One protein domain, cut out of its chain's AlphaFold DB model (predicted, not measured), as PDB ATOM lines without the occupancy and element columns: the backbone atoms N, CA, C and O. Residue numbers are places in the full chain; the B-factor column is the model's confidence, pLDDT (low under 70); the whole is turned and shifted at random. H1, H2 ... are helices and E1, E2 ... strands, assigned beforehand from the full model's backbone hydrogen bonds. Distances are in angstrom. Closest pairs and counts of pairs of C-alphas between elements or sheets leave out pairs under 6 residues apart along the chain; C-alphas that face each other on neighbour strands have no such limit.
ATOM      1  N   ILE A  21     -43.816  19.014  -0.362       95.69
ATOM      2  CA  ILE A  21     -42.894  20.140  -0.515       95.69
ATOM      3  C   ILE A  21     -43.392  21.006  -1.673       95.69
ATOM      4  O   ILE A  21     -43.799  20.481  -2.711       95.69
ATOM      5  N   VAL A  22     -43.306  22.327  -1.542       95.94
ATOM      6  CA  VAL A  22     -43.453  23.253  -2.671       95.94
ATOM      7  C   VAL A  22     -42.162  24.036  -2.891       95.94
ATOM      8  O   VAL A  22     -41.603  24.613  -1.962       95.94
ATOM      9  N   LEU A  23     -41.675  24.053  -4.130       95.75
ATOM     10  CA  LEU A  23     -40.630  24.971  -4.572       95.75
ATOM     11  C   LEU A  23     -41.309  26.244  -5.074       95.75
ATOM     12  O   LEU A  23     -42.042  26.199  -6.064       95.75
ATOM     13  N   ASN A  24     -41.074  27.355  -4.388       93.50
ATOM     14  CA  ASN A  24     -41.602  28.672  -4.711       93.50
ATOM     15  C   ASN A  24     -40.487  29.506  -5.356       93.50
ATOM     16  O   ASN A  24     -39.500  29.854  -4.703       93.50
ATOM     17  N   ARG A  25     -40.605  29.746  -6.664       88.25
ATOM     18  CA  ARG A  25     -39.582  30.409  -7.476       88.25
ATOM     19  C   ARG A  25     -39.709  31.922  -7.356       88.25
ATOM     20  O   ARG A  25     -40.744  32.477  -7.708       88.25
ATOM     21  N   MET A  26     -38.636  32.543  -6.891       81.38
ATOM     22  CA  MET A  26     -38.436  33.978  -6.718       81.38
ATOM     23  C   MET A  26     -37.787  34.595  -7.960       81.38
ATOM     24  O   MET A  26     -36.963  33.933  -8.601       81.38
ATOM     25  N   TYR A  27     -38.058  35.876  -8.224       71.44
ATOM     26  CA  TYR A  27     -37.298  36.716  -9.155       71.44
ATOM     27  C   TYR A  27     -37.241  36.153 -10.585       71.44
ATOM     28  O   TYR A  27     -36.167  36.062 -11.185       71.44
ATOM     29  N   ALA A  28     -38.385  35.730 -11.135       61.56
ATOM     30  CA  ALA A  28     -38.432  35.008 -12.407       61.56
ATOM     31  C   ALA A  28     -39.328  35.663 -13.481       61.56
ATOM     32  O   ALA A  28     -40.545  35.744 -13.333       61.56
ATOM     33  N   GLY A  29     -38.725  35.990 -14.635       54.69
ATOM     34  CA  GLY A  29     -39.404  36.345 -15.895       54.69
ATOM     35  C   GLY A  29     -39.961  37.775 -15.983       54.69
ATOM     36  O   GLY A  29     -39.749  38.591 -15.094       54.69
ATOM     37  N   GLN A  30     -40.737  38.053 -17.045       43.12
ATOM     38  CA  GLN A  30     -41.494  39.311 -17.251       43.12
ATOM     39  C   GLN A  30     -42.494  39.618 -16.123       43.12
ATOM     40  O   GLN A  30     -43.026  40.718 -16.029       43.12
ATOM     41  N   TYR A  31     -42.752  38.650 -15.238       45.91
ATOM     42  CA  TYR A  31     -43.576  38.837 -14.047       45.91
ATOM     43  C   TYR A  31     -43.060  39.991 -13.164       45.91
ATOM     44  O   TYR A  31     -43.864  40.702 -12.565       45.91
ATOM     45  N   LEU A  32     -41.747  40.240 -13.178       50.81
ATOM     46  CA  LEU A  32     -41.085  41.337 -12.474       50.81
ATOM     47  C   LEU A  32     -41.302  42.715 -13.102       50.81
ATOM     48  O   LEU A  32     -41.194  43.709 -12.402       50.81
ATOM     49  N   GLU A  33     -41.640  42.801 -14.388       47.38
ATOM     50  CA  GLU A  33     -41.894  44.094 -15.037       47.38
ATOM     51  C   GLU A  33     -43.211  44.716 -14.531       47.38
ATOM     52  O   GLU A  33     -43.402  45.930 -14.625       47.38
ATOM     53  N   HIS A  34     -44.126  43.902 -13.975       44.16
ATOM     54  CA  HIS A  34     -45.496  44.325 -13.644       44.16
ATOM     55  C   HIS A  34     -46.007  43.923 -12.242       44.16
ATOM     56  O   HIS A  34     -46.891  44.600 -11.723       44.16
ATOM     57  N   ASN A  35     -45.462  42.889 -11.581       49.28
ATOM     58  CA  ASN A  35     -45.991  42.347 -10.308       49.28
ATOM     59  C   ASN A  35     -45.012  42.489  -9.124       49.28
ATOM     60  O   ASN A  35     -44.900  41.614  -8.265       49.28
ATOM     61  N   LEU A  36     -44.317  43.627  -9.086       50.50
ATOM     62  CA  LEU A  36     -43.179  43.963  -8.218       50.50
ATOM     63  C   LEU A  36     -43.404  43.890  -6.696       50.50
ATOM     64  O   LEU A  36     -42.438  44.004  -5.959       50.50
ATOM     65  N   GLY A  37     -44.630  43.762  -6.180       55.44
ATOM     66  CA  GLY A  37     -44.827  43.876  -4.728       55.44
ATOM     67  C   GLY A  37     -44.670  42.568  -3.964       55.44
ATOM     68  O   GLY A  37     -43.807  42.473  -3.099       55.44
ATOM     69  N   HIS A  38     -45.471  41.545  -4.265       59.72
ATOM     70  CA  HIS A  38     -45.517  40.351  -3.408       59.72
ATOM     71  C   HIS A  38     -44.198  39.561  -3.380       59.72
ATOM     72  O   HIS A  38     -43.869  38.979  -2.353       59.72
ATOM     73  N   GLU A  39     -43.401  39.617  -4.456       61.34
ATOM     74  CA  GLU A  39     -42.094  38.944  -4.521       61.34
ATOM     75  C   GLU A  39     -41.006  39.566  -3.648       61.34
ATOM     76  O   GLU A  39     -40.040  38.876  -3.314       61.34
ATOM     77  N   VAL A  40     -41.144  40.840  -3.257       57.25
ATOM     78  CA  VAL A  40     -40.140  41.480  -2.395       57.25
ATOM     79  C   VAL A  40     -40.064  40.779  -1.043       57.25
ATOM     80  O   VAL A  40     -39.000  40.684  -0.434       57.25
ATOM     81  N   ILE A  41     -41.205  40.259  -0.590       64.00
ATOM     82  CA  ILE A  41     -41.340  39.558   0.672       64.00
ATOM     83  C   ILE A  41     -42.180  38.304   0.459       64.00
ATOM     84  O   ILE A  41     -43.337  38.217   0.867       64.00
ATOM     85  N   ASN A  42     -41.560  37.271  -0.109       73.88
ATOM     86  CA  ASN A  42     -42.200  35.955  -0.103       73.88
ATOM     87  C   ASN A  42     -42.245  35.319   1.280       73.88
ATOM     88  O   ASN A  42     -42.966  34.341   1.459       73.88
ATOM     89  N   PHE A  43     -41.498  35.853   2.246       78.00
ATOM     90  CA  PHE A  43     -41.673  35.523   3.648       78.00
ATOM     91  C   PHE A  43     -41.244  36.667   4.561       78.00
ATOM     92  O   PHE A  43     -40.239  37.331   4.321       78.00
ATOM     93  N   PHE A  44     -41.988  36.866   5.639       80.94
ATOM     94  CA  PHE A  44     -41.667  37.834   6.682       80.94
ATOM     95  C   PHE A  44     -42.190  37.362   8.024       80.94
ATOM     96  O   PHE A  44     -43.021  36.459   8.102       80.94
ATOM     97  N   ARG A  45     -41.710  38.012   9.081       86.38
ATOM     98  CA  ARG A  45     -42.357  37.979  10.385       86.38
ATOM     99  C   ARG A  45     -43.201  39.237  10.534       86.38
ATOM    100  O   ARG A  45     -42.651  40.331  10.457       86.38
ATOM    101  N   ALA A  46     -44.511  39.083  10.670       87.19
ATOM    102  CA  ALA A  46     -45.418  40.205  10.875       87.19
ATOM    103  C   ALA A  46     -45.292  40.768  12.298       87.19
ATOM    104  O   ALA A  46     -44.722  40.140  13.192       87.19
ATOM    105  N   ASP A  47     -45.899  41.932  12.518       87.25
ATOM    106  CA  ASP A  47     -45.942  42.597  13.826       87.25
ATOM    107  C   ASP A  47     -46.693  41.777  14.892       87.25
ATOM    108  O   ASP A  47     -46.495  41.984  16.087       87.25
ATOM    109  N   ASP A  48     -47.533  40.821  14.477       90.25
ATOM    110  CA  ASP A  48     -48.194  39.860  15.370       90.25
ATOM    111  C   ASP A  48     -47.251  38.738  15.863       90.25
ATOM    112  O   ASP A  48     -47.658  37.866  16.633       90.25
ATOM    113  N   GLY A  49     -45.993  38.752  15.416       87.62
ATOM    114  CA  GLY A  49     -44.948  37.803  15.776       87.62
ATOM    115  C   GLY A  49     -44.920  36.520  14.945       87.62
ATOM    116  O   GLY A  49     -43.977  35.746  15.120       87.62
ATOM    117  N   ASN A  50     -45.887  36.297  14.048       91.06
ATOM    118  CA  ASN A  50     -45.981  35.100  13.211       91.06
ATOM    119  C   ASN A  50     -45.200  35.245  11.901       91.06
ATOM    120  O   ASN A  50     -45.065  36.342  11.355       91.06
ATOM    121  N   HIS A  51     -44.736  34.117  11.358       91.12
ATOM    122  CA  HIS A  51     -44.146  34.070  10.025       91.12
ATOM    123  C   HIS A  51     -45.213  33.802   8.970       91.12
ATOM    124  O   HIS A  51     -45.969  32.837   9.080       91.12
ATOM    125  N   TYR A  52     -45.233  34.618   7.925       91.81
ATOM    126  CA  TYR A  52     -46.155  34.490   6.804       91.81
ATOM    127  C   TYR A  52     -45.389  34.363   5.497       91.81
ATOM    128  O   TYR A  52     -44.302  34.919   5.356       91.81
ATOM    129  N   LEU A  53     -45.962  33.612   4.558       91.38
ATOM    130  CA  LEU A  53     -45.382  33.306   3.256       91.38
ATOM    131  C   LEU A  53     -46.358  33.639   2.136       91.38
ATOM    132  O   LEU A  53     -47.546  33.319   2.231       91.38
ATOM    133  N   TYR A  54     -45.828  34.163   1.040       89.62
ATOM    134  CA  TYR A  54     -46.546  34.346  -0.214       89.62
ATOM    135  C   TYR A  54     -46.125  33.282  -1.234       89.62
ATOM    136  O   TYR A  54     -44.936  33.053  -1.462       89.62
ATOM    137  N   LEU A  55     -47.099  32.612  -1.854       90.00
ATOM    138  CA  LEU A  55     -46.871  31.617  -2.900       90.00
ATOM    139  C   LEU A  55     -47.055  32.228  -4.294       90.00
ATOM    140  O   LEU A  55     -48.159  32.608  -4.686       90.00
ATOM    141  N   ASN A  56     -46.002  32.224  -5.106       86.88
ATOM    142  CA  ASN A  56     -46.062  32.789  -6.450       86.88
ATOM    143  C   ASN A  56     -46.966  31.971  -7.403       86.88
ATOM    144  O   ASN A  56     -47.155  30.762  -7.264       86.88
ATOM    145  N   ALA A  57     -47.560  32.562  -8.442       75.50
ATOM    146  CA  ALA A  57     -47.533  33.978  -8.820       75.50
ATOM    147  C   ALA A  57     -48.655  34.809  -8.172       75.50
ATOM    148  O   ALA A  57     -48.552  36.020  -8.105       75.50
ATOM    149  N   LYS A  58     -49.753  34.192  -7.727       81.25
ATOM    150  CA  LYS A  58     -50.984  34.914  -7.341       81.25
ATOM    151  C   LYS A  58     -51.346  34.801  -5.860       81.25
ATOM    152  O   LYS A  58     -52.440  35.197  -5.480       81.25
ATOM    153  N   GLY A  59     -50.499  34.174  -5.052       84.56
ATOM    154  CA  GLY A  59     -50.806  33.843  -3.662       84.56
ATOM    155  C   GLY A  59     -51.769  32.661  -3.507       84.56
ATOM    156  O   GLY A  59     -52.049  32.250  -2.384       84.56
ATOM    157  N   ASP A  60     -52.267  32.097  -4.609       87.25
ATOM    158  CA  ASP A  60     -53.289  31.054  -4.621       87.25
ATOM    159  C   ASP A  60     -52.716  29.631  -4.725       87.25
ATOM    160  O   ASP A  60     -51.572  29.395  -5.125       87.25
ATOM    161  N   PHE A  61     -53.549  28.641  -4.416       90.62
ATOM    162  CA  PHE A  61     -53.307  27.241  -4.750       90.62
ATOM    163  C   PHE A  61     -54.626  26.492  -4.979       90.62
ATOM    164  O   PHE A  61     -55.697  26.940  -4.574       90.62
ATOM    165  N   ALA A  62     -54.561  25.358  -5.679       90.31
ATOM    166  CA  ALA A  62     -55.731  24.530  -5.954       90.31
ATOM    167  C   ALA A  62     -56.167  23.741  -4.709       90.31
ATOM    168  O   ALA A  62     -55.341  23.371  -3.877       90.31
ATOM    169  N   SER A  63     -57.459  23.405  -4.611       90.12
ATOM    170  CA  SER A  63     -58.025  22.676  -3.460       90.12
ATOM    171  C   SER A  63     -57.348  21.333  -3.174       90.12
ATOM    172  O   SER A  63     -57.408  20.836  -2.056       90.12
ATOM    173  N   GLU A  64     -56.689  20.734  -4.166       90.19
ATOM    174  CA  GLU A  64     -55.936  19.493  -3.994       90.19
ATOM    175  C   GLU A  64     -54.702  19.621  -3.089       90.19
ATOM    176  O   GLU A  64     -54.236  18.591  -2.601       90.19
ATOM    177  N   HIS A  65     -54.198  20.836  -2.845       92.12
ATOM    178  CA  HIS A  65     -53.022  21.097  -2.006       92.12
ATOM    179  C   HIS A  65     -53.370  21.473  -0.557       92.12
ATOM    180  O   HIS A  65     -52.476  21.470   0.287       92.12
ATOM    181  N   VAL A  66     -54.650  21.739  -0.263       93.06
ATOM    182  CA  VAL A  66     -55.136  22.146   1.069       93.06
ATOM    183  C   VAL A  66     -54.709  21.130   2.127       93.06
ATOM    184  O   VAL A  66     -55.003  19.940   2.000       93.06
ATOM    185  N   GLY A  67     -54.002  21.597   3.156       92.31
ATOM    186  CA  GLY A  67     -53.516  20.797   4.281       92.31
ATOM    187  C   GLY A  67     -52.500  19.714   3.910       92.31
ATOM    188  O   GLY A  67     -52.231  18.831   4.724       92.31
ATOM    189  N   LYS A  68     -51.954  19.727   2.685       93.12
ATOM    190  CA  LYS A  68     -51.021  18.695   2.202       93.12
ATOM    191  C   LYS A  68     -49.588  19.171   2.065       93.12
ATOM    192  O   LYS A  68     -48.738  18.331   1.796       93.12
ATOM    193  N   ILE A  69     -49.299  20.459   2.214       95.19
ATOM    194  CA  ILE A  69     -47.945  21.005   2.080       95.19
ATOM    195  C   ILE A  69     -47.407  21.337   3.466       95.19
ATOM    196  O   ILE A  69     -48.019  22.099   4.199       95.19
ATOM    197  N   GLY A  70     -46.266  20.754   3.829       95.44
ATOM    198  CA  GLY A  70     -45.631  20.972   5.135       95.44
ATOM    199  C   GLY A  70     -44.362  21.809   5.055       95.44
ATOM    200  O   GLY A  70     -43.883  22.296   6.082       95.44
ATOM    201  N   TYR A  71     -43.826  21.962   3.842       96.81
ATOM    202  CA  TYR A  71     -42.529  22.570   3.588       96.81
ATOM    203  C   TYR A  71     -42.575  23.437   2.335       96.81
ATOM    204  O   TYR A  71     -43.083  23.013   1.293       96.81
ATOM    205  N   MET A  72     -41.978  24.621   2.415       97.12
ATOM    206  CA  MET A  72     -41.752  25.489   1.263       97.12
ATOM    207  C   MET A  72     -40.265  25.792   1.152       97.12
ATOM    208  O   MET A  72     -39.679  26.323   2.090       97.12
ATOM    209  N   PHE A  73     -39.672  25.503  -0.005       96.69
ATOM    210  CA  PHE A  73     -38.377  26.066  -0.371       96.69
ATOM    211  C   PHE A  73     -38.590  27.324  -1.194       96.69
ATOM    212  O   PHE A  73     -39.326  27.318  -2.180       96.69
ATOM    213  N   LEU A  74     -37.896  28.384  -0.809       91.88
ATOM    214  CA  LEU A  74     -37.773  29.601  -1.591       91.88
ATOM    215  C   LEU A  74     -36.527  29.453  -2.446       91.88
ATOM    216  O   LEU A  74     -35.434  29.226  -1.920       91.88
ATOM    217  N   VAL A  75     -36.697  29.533  -3.761       91.25
ATOM    218  CA  VAL A  75     -35.613  29.261  -4.703       91.25
ATOM    219  C   VAL A  75     -35.517  30.354  -5.753       91.25
ATOM    220  O   VAL A  75     -36.539  30.856  -6.208       91.25
ATOM    221  N   LYS A  76     -34.309  30.705  -6.185       84.00
ATOM    222  CA  LYS A  76     -34.087  31.599  -7.330       84.00
ATOM    223  C   LYS A  76     -33.468  30.834  -8.492       84.00
ATOM    224  O   LYS A  76     -32.792  29.820  -8.297       84.00
ATOM    225  N   TYR A  77     -33.723  31.301  -9.708       82.62
ATOM    226  CA  TYR A  77     -33.077  30.748 -10.893       82.62
ATOM    227  C   TYR A  77     -31.555  30.922 -10.798       82.62
ATOM    228  O   TYR A  77     -31.081  31.988 -10.409       82.62
ATOM    229  N   HIS A  78     -30.811  29.879 -11.161       78.75
ATOM    230  CA  HIS A  78     -29.354  29.932 -11.252       78.75
ATOM    231  C   HIS A  78     -28.879  29.623 -12.674       78.75
ATOM    232  O   HIS A  78     -28.181  30.427 -13.281       78.75
ATOM    233  N   ALA A  79     -29.305  28.484 -13.221       77.56
ATOM    234  CA  ALA A  79     -28.971  28.043 -14.571       77.56
ATOM    235  C   ALA A  79     -30.073  27.108 -15.111       77.56
ATOM    236  O   ALA A  79     -30.955  26.698 -14.346       77.56
ATOM    237  N   PRO A  80     -30.069  26.735 -16.405       81.12
ATOM    238  CA  PRO A  80     -31.041  25.786 -16.942       81.12
ATOM    239  C   PRO A  80     -31.044  24.458 -16.164       81.12
ATOM    240  O   PRO A  80     -30.065  23.716 -16.157       81.12
ATOM    241  N   GLY A  81     -32.162  24.146 -15.503       87.75
ATOM    242  CA  GLY A  81     -32.290  22.957 -14.658       87.75
ATOM    243  C   GLY A  81     -31.629  23.072 -13.280       87.75
ATOM    244  O   GLY A  81     -31.553  22.068 -12.580       87.75
ATOM    245  N   VAL A  82     -31.180  24.258 -12.855       88.88
ATOM    246  CA  VAL A  82     -30.564  24.485 -11.537       88.88
ATOM    247  C   VAL A  82     -31.190  25.696 -10.851       88.88
ATOM    248  O   VAL A  82     -31.336  26.771 -11.438       88.88
ATOM    249  N   VAL A  83     -31.554  25.531  -9.580       90.88
ATOM    250  CA  VAL A  83     -32.036  26.622  -8.722       90.88
ATOM    251  C   VAL A  83     -31.200  26.714  -7.456       90.88
ATOM    252  O   VAL A  83     -30.724  25.701  -6.948       90.88
ATOM    253  N   GLU A  84     -31.041  27.922  -6.934       90.38
ATOM    254  CA  GLU A  84     -30.416  28.162  -5.634       90.38
ATOM    255  C   GLU A  84     -31.496  28.300  -4.563       90.38
ATOM    256  O   GLU A  84     -32.465  29.038  -4.748       90.38
ATOM    257  N   VAL A  85     -31.332  27.597  -3.445       92.12
ATOM    258  CA  VAL A  85     -32.206  27.710  -2.277       92.12
ATOM    259  C   VAL A  85     -31.782  28.930  -1.472       92.12
ATOM    260  O   VAL A  85     -30.627  29.035  -1.073       92.12
ATOM    261  N   VAL A  86     -32.721  29.840  -1.221       88.88
ATOM    262  CA  VAL A  86     -32.496  31.071  -0.442       88.88
ATOM    263  C   VAL A  86     -33.216  31.057   0.905       88.88
ATOM    264  O   VAL A  86     -32.918  31.871   1.773       88.88
ATOM    265  N   GLY A  87     -34.134  30.110   1.107       91.44
ATOM    266  CA  GLY A  87     -34.800  29.898   2.384       91.44
ATOM    267  C   GLY A  87     -35.677  28.653   2.389       91.44
ATOM    268  O   GLY A  87     -36.011  28.094   1.340       91.44
ATOM    269  N   MET A  88     -36.058  28.221   3.585       95.62
ATOM    270  CA  MET A  88     -36.964  27.103   3.818       95.62
ATOM    271  C   MET A  88     -37.930  27.455   4.945       95.62
ATOM    272  O   MET A  88     -37.506  27.943   5.986       95.62
ATOM    273  N   ALA A  89     -39.212  27.155   4.774       95.81
ATOM    274  CA  ALA A  89     -40.209  27.266   5.830       95.81
ATOM    275  C   ALA A  89     -40.817  25.903   6.162       95.81
ATOM    276  O   ALA A  89     -41.022  25.075   5.268       95.81
ATOM    277  N   THR A  90     -41.101  25.678   7.445       95.62
ATOM    278  CA  THR A  90     -41.633  24.414   7.971       95.62
ATOM    279  C   THR A  90     -42.853  24.651   8.860       95.62
ATOM    280  O   THR A  90     -43.054  25.743   9.399       95.62
ATOM    281  N   GLY A  91     -43.685  23.612   9.006       94.62
ATOM    282  CA  GLY A  91     -44.912  23.684   9.804       94.62
ATOM    283  C   GLY A  91     -45.910  24.662   9.195       94.62
ATOM    284  O   GLY A  91     -46.316  25.613   9.856       94.62
ATOM    285  N   LEU A  92     -46.212  24.473   7.907       95.81
ATOM    286  CA  LEU A  92     -47.087  25.368   7.161       95.81
ATOM    287  C   LEU A  92     -48.563  25.138   7.499       95.81
ATOM    288  O   LEU A  92     -49.032  24.001   7.536       95.81
ATOM    289  N   GLU A  93     -49.282  26.239   7.680       95.88
ATOM    290  CA  GLU A  93     -50.731  26.299   7.845       95.88
ATOM    291  C   GLU A  93     -51.344  27.146   6.724       95.88
ATOM    292  O   GLU A  93     -50.838  28.225   6.398       95.88
ATOM    293  N   ASP A  94     -52.445  26.671   6.143       95.12
ATOM    294  CA  ASP A  94     -53.147  27.358   5.058       95.12
ATOM    295  C   ASP A  94     -53.856  28.619   5.576       95.12
ATOM    296  O   ASP A  94     -54.826  28.540   6.337       95.12
ATOM    297  N   VAL A  95     -53.403  29.791   5.125       93.56
ATOM    298  CA  VAL A  95     -54.089  31.072   5.365       93.56
ATOM    299  C   VAL A  95     -55.069  31.343   4.227       93.56
ATOM    300  O   VAL A  95     -56.237  31.659   4.460       93.56
ATOM    301  N   TYR A  96     -54.614  31.162   2.985       90.94
ATOM    302  CA  TYR A  96     -55.482  31.191   1.814       90.94
ATOM    303  C   TYR A  96     -56.362  29.935   1.762       90.94
ATOM    304  O   TYR A  96     -55.875  28.812   1.877       90.94
ATOM    305  N   LYS A  97     -57.665  30.123   1.531       89.31
ATOM    306  CA  LYS A  97     -58.647  29.037   1.424       89.31
ATOM    307  C   LYS A  97     -59.325  29.068   0.050       89.31
ATOM    308  O   LYS A  97     -60.161  29.944  -0.183       89.31
ATOM    309  N   PRO A  98     -59.031  28.111  -0.855       86.31
ATOM    310  CA  PRO A  98     -59.579  28.109  -2.218       86.31
ATOM    311  C   PRO A  98     -61.115  28.058  -2.264       86.31
ATOM    312  O   PRO A  98     -61.744  28.577  -3.182       86.31
ATOM    313  N   GLU A  99     -61.732  27.435  -1.259       82.25
ATOM    314  CA  GLU A  99     -63.187  27.338  -1.100       82.25
ATOM    315  C   GLU A  99     -63.878  28.694  -0.935       82.25
ATOM    316  O   GLU A  99     -64.965  28.878  -1.482       82.25
ATOM    317  N   ASN A 100     -63.211  29.664  -0.303       76.62
ATOM    318  CA  ASN A 100     -63.730  31.021  -0.120       76.62
ATOM    319  C   ASN A 100     -63.758  31.825  -1.431       76.62
ATOM    320  O   ASN A 100     -64.335  32.906  -1.475       76.62
ATOM    321  N   CYS A 101     -63.146  31.303  -2.498       69.38
ATOM    322  CA  CYS A 101     -63.021  31.972  -3.792       69.38
ATOM    323  C   CYS A 101     -63.946  31.383  -4.870       69.38
ATOM    324  O   CYS A 101     -63.994  31.889  -5.992       69.38
ATOM    325  N   LYS A 102     -64.686  30.304  -4.571       64.44
ATOM    326  CA  LYS A 102     -65.574  29.653  -5.546       64.44
ATOM    327  C   LYS A 102     -66.712  30.596  -5.960       64.44
ATOM    328  O   LYS A 102     -67.568  30.930  -5.151       64.44
ATOM    329  N   GLY A 103     -66.745  30.976  -7.239       58.81
ATOM    330  CA  GLY A 103     -67.817  31.794  -7.827       58.81
ATOM    331  C   GLY A 103     -67.623  33.312  -7.717       58.81
ATOM    332  O   GLY A 103     -68.454  34.060  -8.226       58.81
ATOM    333  N   LEU A 104     -66.528  33.776  -7.109       57.78
ATOM    334  CA  LEU A 104     -66.141  35.187  -7.087       57.78
ATOM    335  C   LEU A 104     -65.131  35.465  -8.209       57.78
ATOM    336  O   LEU A 104     -64.291  34.621  -8.523       57.78
ATOM    337  N   LYS A 105     -65.182  36.659  -8.816       56.91
ATOM    338  CA  LYS A 105     -64.035  37.154  -9.596       56.91
ATOM    339  C   LYS A 105     -62.854  37.300  -8.625       56.91
ATOM    340  O   LYS A 105     -63.064  37.757  -7.502       56.91
ATOM    341  N   SER A 106     -61.647  36.911  -9.048       52.19
ATOM    342  CA  SER A 106     -60.404  36.922  -8.243       52.19
ATOM    343  C   SER A 106     -60.165  38.231  -7.485       52.19
ATOM    344  O   SER A 106     -59.567  38.238  -6.415       52.19
ATOM    345  N   ASP A 107     -60.702  39.324  -8.013       53.75
ATOM    346  CA  ASP A 107     -60.469  40.684  -7.544       53.75
ATOM    347  C   ASP A 107     -61.284  41.036  -6.281       53.75
ATOM    348  O   ASP A 107     -61.085  42.101  -5.709       53.75
ATOM    349  N   ASN A 108     -62.169  40.156  -5.793       57.00
ATOM    350  CA  ASN A 108     -63.007  40.422  -4.612       57.00
ATOM    351  C   ASN A 108     -62.544  39.720  -3.323       57.00
ATOM    352  O   ASN A 108     -63.159  39.920  -2.276       57.00
ATOM    353  N   VAL A 109     -61.503  38.881  -3.374       67.00
ATOM    354  CA  VAL A 109     -61.024  38.145  -2.192       67.00
ATOM    355  C   VAL A 109     -59.726  38.760  -1.695       67.00
ATOM    356  O   VAL A 109     -58.690  38.626  -2.340       67.00
ATOM    357  N   GLN A 110     -59.790  39.410  -0.530       79.19
ATOM    358  CA  GLN A 110     -58.619  39.949   0.152       79.19
ATOM    359  C   GLN A 110     -58.157  39.019   1.274       79.19
ATOM    360  O   GLN A 110     -58.960  38.644   2.127       79.19
ATOM    361  N   VAL A 111     -56.873  38.651   1.289       85.50
ATOM    362  CA  VAL A 111     -56.295  37.779   2.329       85.50
ATOM    363  C   VAL A 111     -55.028  38.404   2.892       85.50
ATOM    364  O   VAL A 111     -54.064  38.594   2.155       85.50
ATOM    365  N   GLY A 112     -55.022  38.695   4.196       85.19
ATOM    366  CA  GLY A 112     -53.852  39.196   4.922       85.19
ATOM    367  C   GLY A 112     -53.514  40.667   4.666       85.19
ATOM    368  O   GLY A 112     -52.419  41.103   5.000       85.19
ATOM    369  N   GLY A 113     -54.420  41.451   4.074       83.31
ATOM    370  CA  GLY A 113     -54.165  42.863   3.757       83.31
ATOM    371  C   GLY A 113     -54.059  43.772   4.988       83.31
ATOM    372  O   GLY A 113     -53.452  44.843   4.920       83.31
ATOM    373  N   GLU A 114     -54.641  43.342   6.102       88.12
ATOM    374  CA  GLU A 114     -54.614  43.969   7.423       88.12
ATOM    375  C   GLU A 114     -53.358  43.637   8.235       88.12
ATOM    376  O   GLU A 114     -53.047  44.361   9.185       88.12
ATOM    377  N   LEU A 115     -52.628  42.576   7.864       89.69
ATOM    378  CA  LEU A 115     -51.365  42.226   8.507       89.69
ATOM    379  C   LEU A 115     -50.388  43.388   8.366       89.69
ATOM    380  O   LEU A 115     -50.368  44.087   7.350       89.69
ATOM    381  N   LYS A 116     -49.582  43.593   9.404       87.38
ATOM    382  CA  LYS A 116     -48.610  44.679   9.450       87.38
ATOM    383  C   LYS A 116     -47.194  44.145   9.464       87.38
ATOM    384  O   LYS A 116     -46.917  43.107  10.066       87.38
ATOM    385  N   TYR A 117     -46.317  44.893   8.816       81.94
ATOM    386  CA  TYR A 117     -44.882  44.716   8.889       81.94
ATOM    387  C   TYR A 117     -44.253  46.066   9.220       81.94
ATOM    388  O   TYR A 117     -44.480  47.047   8.512       81.94
ATOM    389  N   GLY A 118     -43.523  46.130  10.335       78.31
ATOM    390  CA  GLY A 118     -42.917  47.349  10.872       78.31
ATOM    391  C   GLY A 118     -43.893  48.523  10.974       78.31
ATOM    392  O   GLY A 118     -43.532  49.657  10.665       78.31
ATOM    393  N   GLY A 119     -45.128  48.248  11.399       83.00
ATOM    394  CA  GLY A 119     -46.189  49.228  11.622       83.00
ATOM    395  C   GLY A 119     -47.060  49.554  10.405       83.00
ATOM    396  O   GLY A 119     -48.122  50.156  10.587       83.00
ATOM    397  N   VAL A 120     -46.677  49.141   9.192       83.06
ATOM    398  CA  VAL A 120     -47.402  49.446   7.944       83.06
ATOM    399  C   VAL A 120     -48.202  48.226   7.485       83.06
ATOM    400  O   VAL A 120     -47.684  47.111   7.503       83.06
ATOM    401  N   SER A 121     -49.467  48.403   7.080       87.88
ATOM    402  CA  SER A 121     -50.277  47.287   6.567       87.88
ATOM    403  C   SER A 121     -49.775  46.804   5.204       87.88
ATOM    404  O   SER A 121     -49.357  47.618   4.378       87.88
ATOM    405  N   LEU A 122     -49.880  45.500   4.923       85.56
ATOM    406  CA  LEU A 122     -49.496  44.941   3.620       85.56
ATOM    407  C   LEU A 122     -50.278  45.588   2.474       85.56
ATOM    408  O   LEU A 122     -49.699  45.940   1.451       85.56
ATOM    409  N   SER A 123     -51.575  45.832   2.670       85.81
ATOM    410  CA  SER A 123     -52.409  46.556   1.700       85.81
ATOM    411  C   SER A 123     -51.856  47.943   1.341       85.81
ATOM    412  O   SER A 123     -51.909  48.329   0.176       85.81
ATOM    413  N   SER A 124     -51.283  48.668   2.308       84.38
ATOM    414  CA  SER A 124     -50.670  49.983   2.074       84.38
ATOM    415  C   SER A 124     -49.289  49.854   1.429       84.38
ATOM    416  O   SER A 124     -48.980  50.566   0.474       84.38
ATOM    417  N   LEU A 125     -48.463  48.912   1.902       78.88
ATOM    418  CA  LEU A 125     -47.134  48.642   1.335       78.88
ATOM    419  C   LEU A 125     -47.223  48.311  -0.154       78.88
ATOM    420  O   LEU A 125     -46.435  48.792  -0.974       78.88
ATOM    421  N   PHE A 126     -48.234  47.544  -0.524       77.88
ATOM    422  CA  PHE A 126     -48.397  47.061  -1.880       77.88
ATOM    423  C   PHE A 126     -49.382  47.874  -2.732       77.88
ATOM    424  O   PHE A 126     -49.637  47.536  -3.888       77.88
ATOM    425  N   GLN A 127     -49.867  49.006  -2.222       77.38
ATOM    426  CA  GLN A 127     -50.671  49.936  -3.006       77.38
ATOM    427  C   GLN A 127     -49.888  50.460  -4.227       77.38
ATOM    428  O   GLN A 127     -48.716  50.840  -4.117       77.38
ATOM    429  N   GLY A 128     -50.542  50.505  -5.394       67.56
ATOM    430  CA  GLY A 128     -49.993  51.068  -6.638       67.56
ATOM    431  C   GLY A 128     -49.262  50.078  -7.550       67.56
ATOM    432  O   GLY A 128     -48.880  50.447  -8.656       67.56
ATOM    433  N   PHE A 129     -49.097  48.824  -7.135       68.25
ATOM    434  CA  PHE A 129     -48.621  47.757  -8.015       68.25
ATOM    435  C   PHE A 129     -49.808  47.076  -8.725       68.25
ATOM    436  O   PHE A 129     -50.888  46.961  -8.144       68.25
ATOM    437  N   GLN A 130     -49.622  46.577  -9.955       61.56
ATOM    438  CA  GLN A 130     -50.612  45.687 -10.579       61.56
ATOM    439  C   GLN A 130     -50.600  44.355  -9.822       61.56
ATOM    440  O   GLN A 130     -49.597  43.646  -9.842       61.56
ATOM    441  N   GLN A 131     -51.664  44.047  -9.072       62.53
ATOM    442  CA  GLN A 131     -51.642  42.936  -8.118       62.53
ATOM    443  C   GLN A 131     -52.984  42.237  -7.919       62.53
ATOM    444  O   GLN A 131     -54.051  42.780  -8.191       62.53
ATOM    445  N   GLN A 132     -52.882  41.014  -7.394       66.00
ATOM    446  CA  GLN A 132     -53.968  40.235  -6.805       66.00
ATOM    447  C   GLN A 132     -54.157  40.615  -5.327       66.00
ATOM    448  O   GLN A 132     -53.199  41.004  -4.660       66.00
ATOM    449  N   ASN A 133     -55.369  40.427  -4.799       78.50
ATOM    450  CA  ASN A 133     -55.743  40.786  -3.421       78.50
ATOM    451  C   ASN A 133     -55.334  39.746  -2.351       78.50
ATOM    452  O   ASN A 133     -55.672  39.881  -1.175       78.50
ATOM    453  N   ILE A 134     -54.570  38.719  -2.725       85.94
ATOM    454  CA  ILE A 134     -54.003  37.743  -1.788       85.94
ATOM    455  C   ILE A 134     -52.597  38.217  -1.424       85.94
ATOM    456  O   ILE A 134     -51.730  38.237  -2.286       85.94
ATOM    457  N   PHE A 135     -52.367  38.598  -0.168       85.12
ATOM    458  CA  PHE A 135     -51.061  39.069   0.323       85.12
ATOM    459  C   PHE A 135     -50.272  37.966   1.033       85.12
ATOM    460  O   PHE A 135     -49.051  38.027   1.137       85.12
ATOM    461  N   VAL A 136     -50.971  36.944   1.531       89.44
ATOM    462  CA  VAL A 136     -50.391  35.829   2.280       89.44
ATOM    463  C   VAL A 136     -51.083  34.530   1.889       89.44
ATOM    464  O   VAL A 136     -52.307  34.467   1.780       89.44
ATOM    465  N   THR A 137     -50.287  33.479   1.716       92.25
ATOM    466  CA  THR A 137     -50.751  32.130   1.382       92.25
ATOM    467  C   THR A 137     -50.673  31.186   2.573       92.25
ATOM    468  O   THR A 137     -51.647  30.490   2.859       92.25
ATOM    469  N   TYR A 138     -49.532  31.171   3.267       95.00
ATOM    470  CA  TYR A 138     -49.284  30.275   4.396       95.00
ATOM    471  C   TYR A 138     -48.790  31.040   5.616       95.00
ATOM    472  O   TYR A 138     -48.118  32.064   5.496       95.00
ATOM    473  N   LYS A 139     -49.067  30.483   6.790       95.31
ATOM    474  CA  LYS A 139     -48.378  30.792   8.040       95.31
ATOM    475  C   LYS A 139     -47.354  29.689   8.302       95.31
ATOM    476  O   LYS A 139     -47.647  28.527   8.046       95.31
ATOM    477  N   ALA A 140     -46.164  30.034   8.779       95.38
ATOM    478  CA  ALA A 140     -45.114  29.075   9.109       95.38
ATOM    479  C   ALA A 140     -44.811  29.060  10.604       95.38
ATOM    480  O   ALA A 140     -44.786  30.106  11.255       95.38
ATOM    481  N   ALA A 141     -44.511  27.871  11.122       94.12
ATOM    482  CA  ALA A 141     -43.994  27.711  12.474       94.12
ATOM    483  C   ALA A 141     -42.541  28.191  12.575       94.12
ATOM    484  O   ALA A 141     -42.183  28.875  13.532       94.12
ATOM    485  N   LYS A 142     -41.712  27.835  11.586       93.00
ATOM    486  CA  LYS A 142     -40.296  28.210  11.531       93.00
ATOM    487  C   LYS A 142     -39.858  28.543  10.118       93.00
ATOM    488  O   LYS A 142     -40.358  27.976   9.142       93.00
ATOM    489  N   VAL A 143     -38.870  29.427  10.029       92.69
ATOM    490  CA  VAL A 143     -38.207  29.782   8.779       92.69
ATOM    491  C   VAL A 143     -36.702  29.691   8.966       92.69
ATOM    492  O   VAL A 143     -36.176  30.041  10.015       92.69
ATOM    493  N   TYR A 144     -36.015  29.227   7.934       92.50
ATOM    494  CA  TYR A 144     -34.582  29.014   7.913       92.50
ATOM    495  C   TYR A 144     -33.974  29.689   6.689       92.50
ATOM    496  O   TYR A 144     -34.519  29.605   5.586       92.50
ATOM    497  N   VAL A 145     -32.818  30.316   6.881       90.00
ATOM    498  CA  VAL A 145     -31.956  30.819   5.809       90.00
ATOM    499  C   VAL A 145     -30.686  29.974   5.740       90.00
ATOM    500  O   VAL A 145     -30.196  29.513   6.776       90.00
ATOM    501  N   PRO A 146     -30.161  29.699   4.539       89.62
ATOM    502  CA  PRO A 146     -28.986  28.858   4.394       89.62
ATOM    503  C   PRO A 146     -27.723  29.609   4.845       89.62
ATOM    504  O   PRO A 146     -27.530  30.773   4.496       89.62
ATOM    505  N   VAL A 147     -26.836  28.946   5.595       86.12
ATOM    506  CA  VAL A 147     -25.548  29.545   6.028       86.12
ATOM    507  C   VAL A 147     -24.443  29.422   4.978       86.12
ATOM    508  O   VAL A 147     -23.412  30.082   5.080       86.12
ATOM    509  N   ARG A 148     -24.663  28.577   3.968       84.25
ATOM    510  CA  ARG A 148     -23.824  28.399   2.779       84.25
ATOM    511  C   ARG A 148     -24.706  28.181   1.561       84.25
ATOM    512  O   ARG A 148     -25.854  27.775   1.709       84.25
ATOM    513  N   ARG A 149     -24.183  28.387   0.355       85.44
ATOM    514  CA  ARG A 149     -24.976  28.224  -0.875       85.44
ATOM    515  C   ARG A 149     -25.441  26.775  -1.056       85.44
ATOM    516  O   ARG A 149     -24.648  25.841  -0.913       85.44
ATOM    517  N   ILE A 150     -26.720  26.596  -1.381       92.44
ATOM    518  CA  ILE A 150     -27.350  25.294  -1.632       92.44
ATOM    519  C   ILE A 150     -28.026  25.345  -3.000       92.44
ATOM    520  O   ILE A 150     -28.874  26.202  -3.245       92.44
ATOM    521  N   PHE A 151     -27.706  24.393  -3.866       93.69
ATOM    522  CA  PHE A 151     -28.305  24.252  -5.187       93.69
ATOM    523  C   PHE A 151     -29.143  22.982  -5.279       93.69
ATOM    524  O   PHE A 151     -28.735  21.925  -4.803       93.69
ATOM    525  N   ILE A 152     -30.295  23.077  -5.939       95.12
ATOM    526  CA  ILE A 152     -31.087  21.924  -6.365       95.12
ATOM    527  C   ILE A 152     -30.907  21.777  -7.874       95.12
ATOM    528  O   ILE A 152     -31.239  22.684  -8.642       95.12
ATOM    529  N   GLN A 153     -30.386  20.628  -8.289       93.38
ATOM    530  CA  GLN A 153     -30.173  20.283  -9.688       93.38
ATOM    531  C   GLN A 153     -31.267  19.318 -10.141       93.38
ATOM    532  O   GLN A 153     -31.396  18.229  -9.596       93.38
ATOM    533  N   PHE A 154     -32.052  19.704 -11.141       92.31
ATOM    534  CA  PHE A 154     -33.101  18.871 -11.721       92.31
ATOM    535  C   PHE A 154     -32.536  17.881 -12.747       92.31
ATOM    536  O   PHE A 154     -31.443  18.071 -13.285       92.31
ATOM    537  N   ALA A 155     -33.320  16.857 -13.087       88.69
ATOM    538  CA  ALA A 155     -32.915  15.800 -14.016       88.69
ATOM    539  C   ALA A 155     -32.583  16.318 -15.431       88.69
ATOM    540  O   ALA A 155     -31.800  15.706 -16.155       88.69
ATOM    541  N   ASN A 156     -33.159  17.459 -15.825       87.19
ATOM    542  CA  ASN A 156     -32.916  18.121 -17.106       87.19
ATOM    543  C   ASN A 156     -31.805  19.184 -17.074       87.19
ATOM    544  O   ASN A 156     -31.698  19.957 -18.026       87.19
ATOM    545  N   ALA A 157     -31.013  19.267 -16.002       83.12
ATOM    546  CA  ALA A 157     -29.855  20.153 -15.970       83.12
ATOM    547  C   ALA A 157     -28.817  19.741 -17.026       83.12
ATOM    548  O   ALA A 157     -28.527  18.554 -17.206       83.12
ATOM    549  N   ALA A 158     -28.232  20.718 -17.720       70.81
ATOM    550  CA  ALA A 158     -27.162  20.443 -18.674       70.81
ATOM    551  C   ALA A 158     -25.914  19.906 -17.942       70.81
ATOM    552  O   ALA A 158     -25.525  20.421 -16.894       70.81
ATOM    553  N   LYS A 159     -25.261  18.877 -18.503       55.94
ATOM    554  CA  LYS A 159     -24.126  18.171 -17.867       55.94
ATOM    555  C   LYS A 159     -22.890  19.053 -17.600       55.94
ATOM    556  O   LYS A 159     -22.052  18.671 -16.793       55.94
ATOM    557  N   THR A 160     -22.766  20.209 -18.249       48.25
ATOM    558  CA  THR A 160     -21.560  21.059 -18.265       48.25
ATOM    559  C   THR A 160     -21.523  22.183 -17.218       48.25
ATOM    560  O   THR A 160     -20.536  22.904 -17.149       48.25
ATOM    561  N   GLN A 161     -22.548  22.362 -16.381       52.03
ATOM    562  CA  GLN A 161     -22.744  23.646 -15.678       52.03
ATOM    563  C   GLN A 161     -22.226  23.725 -14.229       52.03
ATOM    564  O   GLN A 161     -22.252  24.796 -13.631       52.03
ATOM    565  N   LEU A 162     -21.680  22.640 -13.665       47.16
ATOM    566  CA  LEU A 162     -21.070  22.677 -12.324       47.16
ATOM    567  C   LEU A 162     -19.618  23.191 -12.321       47.16
ATOM    568  O   LEU A 162     -19.172  23.716 -11.305       47.16
ATOM    569  N   GLN A 163     -18.892  23.120 -13.444       42.91
ATOM    570  CA  GLN A 163     -17.509  23.627 -13.513       42.91
ATOM    571  C   GLN A 163     -17.427  25.161 -13.466       42.91
ATOM    572  O   GLN A 163     -16.426  25.701 -13.009       42.91
ATOM    573  N   GLN A 164     -18.497  25.873 -13.836       43.06
ATOM    574  CA  GLN A 164     -18.581  27.332 -13.684       43.06
ATOM    575  C   GLN A 164     -19.108  27.764 -12.304       43.06
ATOM    576  O   GLN A 164     -18.809  28.866 -11.861       43.06
ATOM    577  N   ALA A 165     -19.796  26.879 -11.573       40.47
ATOM    578  CA  ALA A 165     -20.157  27.105 -10.170       40.47
ATOM    579  C   ALA A 165     -18.964  26.914  -9.207       40.47
ATOM    580  O   ALA A 165     -19.003  27.414  -8.086       40.47
ATOM    581  N   GLY A 166     -17.910  26.209  -9.639       36.47
ATOM    582  CA  GLY A 166     -16.655  26.024  -8.897       36.47
ATOM    583  C   GLY A 166     -15.664  27.191  -9.006       36.47
ATOM    584  O   GLY A 166     -14.820  27.341  -8.129       36.47
ATOM    585  N   ASN A 167     -15.801  28.069 -10.008       34.91
ATOM    586  CA  ASN A 167     -15.020  29.310 -10.119       34.91
ATOM    587  C   ASN A 167     -15.726  30.468  -9.392       34.91
ATOM    588  O   ASN A 167     -15.945  31.547  -9.943       34.91
ATOM    589  N   LEU A 168     -16.093  30.226  -8.130       42.78
ATOM    590  CA  LEU A 168     -16.520  31.253  -7.184       42.78
ATOM    591  C   LEU A 168     -15.320  32.152  -6.873       42.78
ATOM    592  O   LEU A 168     -14.634  31.975  -5.869       42.78
ATOM    593  N   SER A 169     -15.057  33.118  -7.753       33.88
ATOM    594  CA  SER A 169     -14.284  34.286  -7.356       33.88
ATOM    595  C   SER A 169     -15.018  34.958  -6.194       33.88
ATOM    596  O   SER A 169     -16.238  35.130  -6.190       33.88
ATOM    597  N   SER A 170     -14.246  35.221  -5.150       33.12
ATOM    598  CA  SER A 170     -14.630  35.928  -3.943       33.12
ATOM    599  C   SER A 170     -15.157  37.316  -4.297       33.12
ATOM    600  O   SER A 170     -14.365  38.235  -4.481       33.12
ATOM    601  N   ASP A 171     -16.474  37.468  -4.388       36.78
ATOM    602  CA  ASP A 171     -17.086  38.750  -4.724       36.78
ATOM    603  C   ASP A 171     -18.149  39.137  -3.690       36.78
ATOM    604  O   ASP A 171     -19.336  38.822  -3.760       36.78
ATOM    605  N   SER A 172     -17.625  39.722  -2.617       41.12
ATOM    606  CA  SER A 172     -18.088  40.928  -1.932       41.12
ATOM    607  C   SER A 172     -19.527  41.387  -2.212       41.12
ATOM    608  O   SER A 172     -19.792  42.156  -3.127       41.12
ATOM    609  N   THR A 173     -20.455  40.965  -1.349       35.56
ATOM    610  CA  THR A 173     -21.499  41.803  -0.693       35.56
ATOM    611  C   THR A 173     -22.413  40.959   0.204       35.56
ATOM    612  O   THR A 173     -23.083  41.499   1.083       35.56
ATOM    613  N   HIS A 174     -22.360  39.628   0.096       33.75
ATOM    614  CA  HIS A 174     -22.898  38.712   1.101       33.75
ATOM    615  C   HIS A 174     -21.786  37.802   1.639       33.75
ATOM    616  O   HIS A 174     -21.428  36.798   1.034       33.75
ATOM    617  N   VAL A 175     -21.244  38.164   2.806       34.66
ATOM    618  CA  VAL A 175     -20.266  37.386   3.588       34.66
ATOM    619  C   VAL A 175     -20.959  36.179   4.237       34.66
ATOM    620  O   VAL A 175     -21.026  36.063   5.456       34.66
ATOM    621  N   LEU A 176     -21.545  35.287   3.438       39.16
ATOM    622  CA  LEU A 176     -22.138  34.045   3.937       39.16
ATOM    623  C   LEU A 176     -21.403  32.849   3.318       39.16
ATOM    624  O   LEU A 176     -21.836  32.208   2.363       39.16
ATOM    625  N   SER A 177     -20.261  32.586   3.956       41.72
ATOM    626  CA  SER A 177     -19.409  31.393   3.925       41.72
ATOM    627  C   SER A 177     -18.285  31.323   2.880       41.72
ATOM    628  O   SER A 177     -18.502  31.272   1.676       41.72
ATOM    629  N   GLN A 178     -17.055  31.181   3.391       47.72
ATOM    630  CA  GLN A 178     -15.894  30.603   2.696       47.72
ATOM    631  C   GLN A 178     -16.038  29.073   2.502       47.72
ATOM    632  O   GLN A 178     -15.044  28.366   2.362       47.72
ATOM    633  N   GLN A 179     -17.256  28.527   2.600       57.31
ATOM    634  CA  GLN A 179     -17.511  27.087   2.569       57.31
ATOM    635  C   GLN A 179     -17.961  26.659   1.176       57.31
ATOM    636  O   GLN A 179     -18.695  27.380   0.502       57.31
ATOM    637  N   GLU A 180     -17.558  25.455   0.773       73.25
ATOM    638  CA  GLU A 180     -17.958  24.901  -0.516       73.25
ATOM    639  C   GLU A 180     -19.490  24.790  -0.641       73.25
ATOM    640  O   GLU A 180     -20.172  24.370   0.315       73.25
ATOM    641  N   PRO A 181     -20.038  25.144  -1.820       82.19
ATOM    642  CA  PRO A 181     -21.464  25.052  -2.085       82.19
ATOM    643  C   PRO A 181     -21.956  23.603  -1.999       82.19
ATOM    644  O   PRO A 181     -21.268  22.659  -2.382       82.19
ATOM    645  N   MET A 182     -23.186  23.420  -1.523       90.12
ATOM    646  CA  MET A 182     -23.867  22.126  -1.520       90.12
ATOM    647  C   MET A 182     -24.731  21.976  -2.774       90.12
ATOM    648  O   MET A 182     -25.451  22.900  -3.141       90.12
ATOM    649  N   VAL A 183     -24.733  20.787  -3.378       91.75
ATOM    650  CA  VAL A 183     -25.605  20.445  -4.512       91.75
ATOM    651  C   VAL A 183     -26.459  19.233  -4.151       91.75
ATOM    652  O   VAL A 183     -25.944  18.218  -3.686       91.75
ATOM    653  N   VAL A 184     -27.769  19.342  -4.368       93.88
ATOM    654  CA  VAL A 184     -28.753  18.270  -4.189       93.88
ATOM    655  C   VAL A 184     -29.341  17.926  -5.555       93.88
ATOM    656  O   VAL A 184     -30.098  18.709  -6.128       93.88
ATOM    657  N   SER A 185     -28.981  16.763  -6.093       91.81
ATOM    658  CA  SER A 185     -29.394  16.343  -7.435       91.81
ATOM    659  C   SER A 185     -30.660  15.485  -7.402       91.81
ATOM    660  O   SER A 185     -30.730  14.475  -6.701       91.81
ATOM    661  N   LEU A 186     -31.648  15.885  -8.194       90.38
ATOM    662  CA  LEU A 186     -32.888  15.169  -8.463       90.38
ATOM    663  C   LEU A 186     -32.724  14.352  -9.743       90.38
ATOM    664  O   LEU A 186     -32.123  14.803 -10.718       90.38
ATOM    665  N   THR A 187     -33.262  13.140  -9.739       85.62
ATOM    666  CA  THR A 187     -32.991  12.140 -10.784       85.62
ATOM    667  C   THR A 187     -34.154  11.932 -11.741       85.62
ATOM    668  O   THR A 187     -33.960  11.389 -12.828       85.62
ATOM    669  N   ALA A 188     -35.357  12.382 -11.380       85.88
ATOM    670  CA  ALA A 188     -36.549  12.174 -12.193       85.88
ATOM    671  C   ALA A 188     -37.343  13.448 -12.471       85.88
ATOM    672  O   ALA A 188     -37.943  13.567 -13.542       85.88
ATOM    673  N   LEU A 189     -37.366  14.389 -11.530       88.75
ATOM    674  CA  LEU A 189     -38.081  15.641 -11.692       88.75
ATOM    675  C   LEU A 189     -37.309  16.588 -12.607       88.75
ATOM    676  O   LEU A 189     -36.154  16.931 -12.361       88.75
ATOM    677  N   ASN A 190     -38.000  17.061 -13.639       90.19
ATOM    678  CA  ASN A 190     -37.548  18.177 -14.455       90.19
ATOM    679  C   ASN A 190     -37.978  19.497 -13.816       90.19
ATOM    680  O   ASN A 190     -39.035  19.583 -13.184       90.19
ATOM    681  N   GLN A 191     -37.184  20.542 -14.028       89.25
ATOM    682  CA  GLN A 191     -37.545  21.890 -13.612       89.25
ATOM    683  C   GLN A 191     -38.809  22.345 -14.357       89.25
ATOM    684  O   GLN A 191     -38.879  22.261 -15.588       89.25
ATOM    685  N   ALA A 192     -39.804  22.854 -13.627       87.19
ATOM    686  CA  ALA A 192     -40.978  23.468 -14.237       87.19
ATOM    687  C   ALA A 192     -40.552  24.634 -15.146       87.19
ATOM    688  O   ALA A 192     -39.793  25.510 -14.735       87.19
ATOM    689  N   LYS A 193     -41.039  24.670 -16.392       81.19
ATOM    690  CA  LYS A 193     -40.668  25.733 -17.342       81.19
ATOM    691  C   LYS A 193     -41.376  27.045 -17.005       81.19
ATOM    692  O   LYS A 193     -40.725  28.035 -16.702       81.19
ATOM    693  N   THR A 194     -42.706  27.029 -16.952       79.12
ATOM    694  CA  THR A 194     -43.537  28.246 -16.878       79.12
ATOM    695  C   THR A 194     -44.104  28.557 -15.489       79.12
ATOM    696  O   THR A 194     -44.392  29.709 -15.198       79.12
ATOM    697  N   SER A 195     -44.265  27.564 -14.606       85.25
ATOM    698  CA  SER A 195     -44.945  27.755 -13.311       85.25
ATOM    699  C   SER A 195     -44.014  28.268 -12.214       85.25
ATOM    700  O   SER A 195     -43.034  27.599 -11.901       85.25
ATOM    701  N   LEU A 196     -44.322  29.380 -11.545       87.69
ATOM    702  CA  LEU A 196     -43.521  29.853 -10.401       87.69
ATOM    703  C   LEU A 196     -43.592  28.934  -9.163       87.69
ATOM    704  O   LEU A 196     -42.818  29.111  -8.233       87.69
ATOM    705  N   LYS A 197     -44.454  27.912  -9.172       91.00
ATOM    706  CA  LYS A 197     -44.574  26.902  -8.113       91.00
ATOM    707  C   LYS A 197     -44.427  25.482  -8.658       91.00
ATOM    708  O   LYS A 197     -44.987  25.162  -9.708       91.00
ATOM    709  N   GLN A 198     -43.701  24.623  -7.944       93.56
ATOM    710  CA  GLN A 198     -43.554  23.200  -8.272       93.56
ATOM    711  C   GLN A 198     -43.730  22.345  -7.015       93.56
ATOM    712  O   GLN A 198     -42.943  22.444  -6.078       93.56
ATOM    713  N   TYR A 199     -44.769  21.509  -7.000       93.44
ATOM    714  CA  TYR A 199     -45.093  20.631  -5.875       93.44
ATOM    715  C   TYR A 199     -44.412  19.271  -6.011       93.44
ATOM    716  O   TYR A 199     -44.339  18.709  -7.105       93.44
ATOM    717  N   ILE A 200     -43.935  18.738  -4.891       92.00
ATOM    718  CA  ILE A 200     -43.225  17.465  -4.793       92.00
ATOM    719  C   ILE A 200     -43.814  16.696  -3.613       92.00
ATOM    720  O   ILE A 200     -43.756  17.150  -2.471       92.00
ATOM    721  N   TYR A 201     -44.377  15.523  -3.884       89.06
ATOM    722  CA  TYR A 201     -45.018  14.679  -2.877       89.06
ATOM    723  C   TYR A 201     -44.196  13.414  -2.599       89.06
ATOM    724  O   TYR A 201     -43.433  12.984  -3.467       89.06
ATOM    725  N   PRO A 202     -44.366  12.795  -1.417       86.00
ATOM    726  CA  PRO A 202     -43.792  11.491  -1.110       86.00
ATOM    727  C   PRO A 202     -44.077  10.430  -2.183       86.00
ATOM    728  O   PRO A 202     -45.148  10.388  -2.796       86.00
ATOM    729  N   SER A 203     -43.100   9.543  -2.371       66.81
ATOM    730  CA  SER A 203     -42.902   8.627  -3.505       66.81
ATOM    731  C   SER A 203     -43.984   7.563  -3.738       66.81
ATOM    732  O   SER A 203     -43.940   6.884  -4.762       66.81
ATOM    733  N   ASN A 204     -45.038   7.497  -2.921       55.91
ATOM    734  CA  ASN A 204     -46.209   6.638  -3.153       55.91
ATOM    735  C   ASN A 204     -47.039   7.038  -4.404       55.91
ATOM    736  O   ASN A 204     -48.149   6.546  -4.587       55.91
ATOM    737  N   SER A 205     -46.539   7.952  -5.246       53.59
ATOM    738  CA  SER A 205     -47.277   8.590  -6.344       53.59
ATOM    739  C   SER A 205     -46.483   8.817  -7.648       53.59
ATOM    740  O   SER A 205     -47.059   9.336  -8.603       53.59
ATOM    741  N   HIS A 206     -45.201   8.418  -7.757       52.03
ATOM    742  CA  HIS A 206     -44.412   8.650  -8.984       52.03
ATOM    743  C   HIS A 206     -44.237   7.378  -9.850       52.03
ATOM    744  O   HIS A 206     -43.669   6.396  -9.368       52.03
ATOM    745  N   PRO A 207     -44.604   7.385 -11.154       46.31
ATOM    746  CA  PRO A 207     -44.589   6.194 -12.023       46.31
ATOM    747  C   PRO A 207     -43.218   5.533 -12.239       46.31
ATOM    748  O   PRO A 207     -43.147   4.404 -12.712       46.31
ATOM    749  N   LYS A 208     -42.121   6.244 -11.942       57.78
ATOM    750  CA  LYS A 208     -40.737   5.794 -12.188       57.78
ATOM    751  C   LYS A 208     -39.983   5.302 -10.941       57.78
ATOM    752  O   LYS A 208     -38.797   5.023 -11.050       57.78
ATOM    753  N   GLY A 209     -40.624   5.231  -9.767       56.41
ATOM    754  CA  GLY A 209     -39.981   4.730  -8.538       56.41
ATOM    755  C   GLY A 209     -38.829   5.595  -7.994       56.41
ATOM    756  O   GLY A 209     -37.981   5.100  -7.262       56.41
ATOM    757  N   CYS A 210     -38.770   6.876  -8.360       65.88
ATOM    758  CA  CYS A 210     -37.744   7.811  -7.899       65.88
ATOM    759  C   CYS A 210     -38.118   8.454  -6.554       65.88
ATOM    760  O   CYS A 210     -39.266   8.846  -6.335       65.88
ATOM    761  N   ASP A 211     -37.128   8.628  -5.682       83.69
ATOM    762  CA  ASP A 211     -37.293   9.200  -4.341       83.69
ATOM    763  C   ASP A 211     -36.806  10.661  -4.265       83.69
ATOM    764  O   ASP A 211     -36.148  11.052  -3.308       83.69
ATOM    765  N   ASP A 212     -37.101  11.492  -5.273       89.81
ATOM    766  CA  ASP A 212     -36.667  12.903  -5.289       89.81
ATOM    767  C   ASP A 212     -37.215  13.690  -4.075       89.81
ATOM    768  O   ASP A 212     -36.517  14.537  -3.515       89.81
ATOM    769  N   TYR A 213     -38.423  13.354  -3.598       92.19
ATOM    770  CA  TYR A 213     -38.943  13.850  -2.317       92.19
ATOM    771  C   TYR A 213     -38.027  13.456  -1.152       92.19
ATOM    772  O   TYR A 213     -37.613  14.315  -0.374       92.19
ATOM    773  N   GLY A 214     -37.693  12.167  -1.019       91.25
ATOM    774  CA  GLY A 214     -36.858  11.683   0.074       91.25
ATOM    775  C   GLY A 214     -35.422  12.194  -0.005       91.25
ATOM    776  O   GLY A 214     -34.814  12.432   1.038       91.25
ATOM    777  N   VAL A 215     -34.895  12.441  -1.209       92.81
ATOM    778  CA  VAL A 215     -33.608  13.117  -1.422       92.81
ATOM    779  C   VAL A 215     -33.646  14.520  -0.820       92.81
ATOM    780  O   VAL A 215     -32.812  14.821   0.034       92.81
ATOM    781  N   LEU A 216     -34.629  15.352  -1.183       95.00
ATOM    782  CA  LEU A 216     -34.778  16.697  -0.609       95.00
ATOM    783  C   LEU A 216     -34.998  16.642   0.905       95.00
ATOM    784  O   LEU A 216     -34.355  17.376   1.656       95.00
ATOM    785  N   TYR A 217     -35.862  15.734   1.361       94.69
ATOM    786  CA  TYR A 217     -36.178  15.590   2.773       94.69
ATOM    787  C   TYR A 217     -34.937  15.240   3.599       94.69
ATOM    788  O   TYR A 217     -34.618  15.947   4.548       94.69
ATOM    789  N   ARG A 218     -34.192  14.192   3.228       94.81
ATOM    790  CA  ARG A 218     -32.994  13.760   3.970       94.81
ATOM    791  C   ARG A 218     -31.847  14.764   3.873       94.81
ATOM    792  O   ARG A 218     -31.114  14.940   4.842       94.81
ATOM    793  N   SER A 219     -31.683  15.405   2.716       95.25
ATOM    794  CA  SER A 219     -30.548  16.302   2.472       95.25
ATOM    795  C   SER A 219     -30.719  17.656   3.154       95.25
ATOM    796  O   SER A 219     -29.724  18.230   3.591       95.25
ATOM    797  N   LEU A 220     -31.960  18.150   3.249       96.06
ATOM    798  CA  LEU A 220     -32.258  19.522   3.661       96.06
ATOM    799  C   LEU A 220     -33.206  19.593   4.866       96.06
ATOM    800  O   LEU A 220     -32.846  20.183   5.880       96.06
ATOM    801  N   ILE A 221     -34.392  18.981   4.775       96.25
ATOM    802  CA  ILE A 221     -35.483  19.166   5.754       96.25
ATOM    803  C   ILE A 221     -35.183  18.465   7.082       96.25
ATOM    804  O   ILE A 221     -35.256  19.083   8.136       96.25
ATOM    805  N   ALA A 222     -34.790  17.191   7.044       95.56
ATOM    806  CA  ALA A 222     -34.444  16.399   8.228       95.56
ATOM    807  C   ALA A 222     -33.209  16.936   8.973       95.56
ATOM    808  O   ALA A 222     -32.888  16.476  10.064       95.56
ATOM    809  N   ARG A 223     -32.506  17.889   8.357       95.12
ATOM    810  CA  ARG A 223     -31.321  18.558   8.877       95.12
ATOM    811  C   ARG A 223     -31.596  20.030   9.189       95.12
ATOM    812  O   ARG A 223     -30.649  20.803   9.221       95.12
ATOM    813  N   CYS A 224     -32.853  20.436   9.402       92.75
ATOM    814  CA  CYS A 224     -33.206  21.833   9.688       92.75
ATOM    815  C   CYS A 224     -32.510  22.399  10.937       92.75
ATOM    816  O   CYS A 224     -32.253  23.595  10.993       92.75
ATOM    817  N   ASP A 225     -32.139  21.538  11.886       92.19
ATOM    818  CA  ASP A 225     -31.406  21.917  13.099       92.19
ATOM    819  C   ASP A 225     -29.869  21.854  12.935       92.19
ATOM    820  O   ASP A 225     -29.143  22.042  13.908       92.19
ATOM    821  N   ASP A 226     -29.346  21.570  11.733       93.75
ATOM    822  CA  ASP A 226     -27.903  21.580  11.450       93.75
ATOM    823  C   ASP A 226     -27.404  23.028  11.256       93.75
ATOM    824  O   ASP A 226     -27.656  23.618  10.197       93.75
ATOM    825  N   PRO A 227     -26.636  23.602  12.206       91.44
ATOM    826  CA  PRO A 227     -26.177  24.989  12.127       91.44
ATOM    827  C   PRO A 227     -25.129  25.218  11.028       91.44
ATOM    828  O   PRO A 227     -24.793  26.360  10.726       91.44
ATOM    829  N   LYS A 228     -24.586  24.150  10.421       89.81
ATOM    830  CA  LYS A 228     -23.710  24.244   9.239       89.81
ATOM    831  C   LYS A 228     -24.495  24.328   7.933       89.81
ATOM    832  O   LYS A 228     -23.894  24.496   6.870       89.81
ATOM    833  N   LEU A 229     -25.812  24.152   7.987       89.19
ATOM    834  CA  LEU A 229     -26.691  24.206   6.827       89.19
ATOM    835  C   LEU A 229     -27.688  25.357   6.937       89.19
ATOM    836  O   LEU A 229     -27.864  26.093   5.967       89.19
ATOM    837  N   TRP A 230     -28.267  25.551   8.119       93.50
ATOM    838  CA  TRP A 230     -29.364  26.479   8.342       93.50
ATOM    839  C   TRP A 230     -29.131  27.378   9.550       93.50
ATOM    840  O   TRP A 230     -28.587  26.969  10.572       93.50
ATOM    841  N   GLN A 231     -29.628  28.600   9.433       91.75
ATOM    842  CA  GLN A 231     -29.840  29.522  10.535       91.75
ATOM    843  C   GLN A 231     -31.339  29.811  10.612       91.75
ATOM    844  O   GLN A 231     -31.955  30.147   9.600       91.75
ATOM    845  N   GLU A 232     -31.937  29.674  11.797       91.56
ATOM    846  CA  GLU A 232     -33.336  30.061  12.007       91.56
ATOM    847  C   GLU A 232     -33.473  31.581  11.815       91.56
ATOM    848  O   GLU A 232     -32.697  32.370  12.360       91.56
ATOM    849  N   TYR A 233     -34.427  31.985  10.983       85.12
ATOM    850  CA  TYR A 233     -34.694  33.376  10.652       85.12
ATOM    851  C   TYR A 233     -35.656  33.977  11.673       85.12
ATOM    852  O   TYR A 233     -36.816  33.580  11.758       85.12
ATOM    853  N   ASP A 234     -35.190  34.974  12.420       77.12
ATOM    854  CA  ASP A 234     -35.933  35.582  13.527       77.12
ATOM    855  C   ASP A 234     -36.902  36.699  13.098       77.12
ATOM    856  O   ASP A 234     -37.621  37.248  13.937       77.12
ATOM    857  N   GLY A 235     -36.965  37.025  11.802       64.06
ATOM    858  CA  GLY A 235     -37.903  38.012  11.268       64.06
ATOM    859  C   GLY A 235     -37.377  39.435  11.146       64.06
ATOM    860  O   GLY A 235     -38.052  40.267  10.534       64.06
ATOM    861  N   ASN A 236     -36.193  39.726  11.678       54.62
ATOM    862  CA  ASN A 236     -35.636  41.065  11.616       54.62
ATOM    863  C   ASN A 236     -34.899  41.252  10.289       54.62
ATOM    864  O   ASN A 236     -33.683  41.060  10.206       54.62
ATOM    865  N   ILE A 237     -35.599  41.748   9.260       54.75
ATOM    866  CA  ILE A 237     -34.904  42.643   8.333       54.75
ATOM    867  C   ILE A 237     -34.547  43.829   9.219       54.75
ATOM    868  O   ILE A 237     -35.387  44.682   9.505       54.75
ATOM    869  N   GLN A 238     -33.323  43.828   9.762       47.28
ATOM    870  CA  GLN A 238     -32.792  45.013  10.417       47.28
ATOM    871  C   GLN A 238     -33.115  46.175   9.486       47.28
ATOM    872  O   GLN A 238     -32.968  46.013   8.270       47.28
TER     873      GLN A 238
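AT A GLANCE: This is residues 21 to 238 of the 478 residues of an uncharacterized protein of Prevotella sp. CAG:891 (UniProt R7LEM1). The body is one strongly twisted sheet built on three long strands with sharp bends, E4, E5 and E6. Short strands widen it: E1 and E9 beyond E4, E2 and E3 beyond E6, E7 and E8 beside one part of E5, and E10 beside one part of E6. H6 packs on the sheet near E8, E9 and E1, while loops with H3 and H4 lie at one end of the longest axis and a loop with H5 at the other. The printed part has 218 residues, with six named helices and ten named strands; along the chain H1 and H2 come between E1 and E2, H3 and H4 between E5 and E6, H5 between E7 and E8, and H6 between E9 and E10; the sheet is branched, with both parallel and antiparallel neighbour pairs, and the class is mixed, helices and strands, with 88 of the 218 printed residues in named elements, under half. The whole is compact, with a radius of gyration of the C-alphas of 17.7 A, and spans 48 by 44 by 34 A.

HOW THE PARTS SIT: Start at E1, residues 21 to 26. On one side of it find E4, residues 69 to 79, parallel, with N 24 and O 73 2.8 A apart; on the other side is E9, residues 197 to 200, antiparallel, with N 23 and O 198 2.8 A apart. H1, residues 31 to 34, is not on the sheet, and H2, residues 38 to 41, only grazes it. H1 and H2 are only just apart, their closest C-alphas 8.4 A from each other. E2, residues 43 to 45, and E3, residues 51 to 53, form a hairpin, with N 44 and O 52 3.0 A apart. E4 bends by 55 degrees at residue 76 and forms a hairpin with E5, residues 82 to 94; N 74 and O 87 are 2.9 A apart. E5 bends by 83 degrees at residue 91. H3, residues 98 to 101, and H4, residues 122 to 125, are not on the sheet. E6, residues 138 to 146, bends by 85 degrees at residue 141 and is antiparallel to E5, with N 88 and O 144 2.9 A apart, and to E3, with N 53 and O 138 2.8 A apart. E7, residues 150 to 153, is on the same side of E5 as E6, with N 85 and O 150 2.8 A apart. H5, residues 162 to 165, only grazes the sheet. E7, H5 and E8, residues 182 to 185, make a strand-helix-strand unit, two parallel neighbour strands with a helix between, and its crossover is right-handed; N 151 and O 182 are 2.8 A apart. H6, residues 212 to 219, is on the sheet at a height of 6.7 A, over none of its strands; its closest C-alphas to E8 are those of Val 184 and Ser 219, 7.2 A. E10, residues 230 to 232, is an edge strand antiparallel to E6, with N 145 and O 231 2.9 A apart. In H6 every O i to N i+4 pair is within hydrogen-bond range; H1 to H5 are too short for such a pair.

IN THESE COORDINATES: Find C-alpha 21 at (-42.894, 20.140, -0.515), where E1 begins; it runs 15.8 A to C-alpha 26. E4 runs 26.2 A and E5 28.2 A, from C-alpha 82 at (-30.564, 24.485, -11.537) to C-alpha 94. E6 runs 20.3 A and H6 10.5 A. E10 ends at C-alpha 232, at (-33.336, 30.061, 12.007).

THE WHOLE: The two C-alphas farthest apart are those of Gly 103 and Ser 169, 53.6 A. The printed part has no cut. The long links are E3 to E4, H3 to H4, H4 to E6, H5 to E8, E8 to E9 and E9 to H6. Look at the B-factor column: the mean pLDDT of the printed part is 78.3, and it is under 70 at residues 28 to 41, 101 to 109, 128 to 132, 159 to 179, 203 to 210 and 235 to 238.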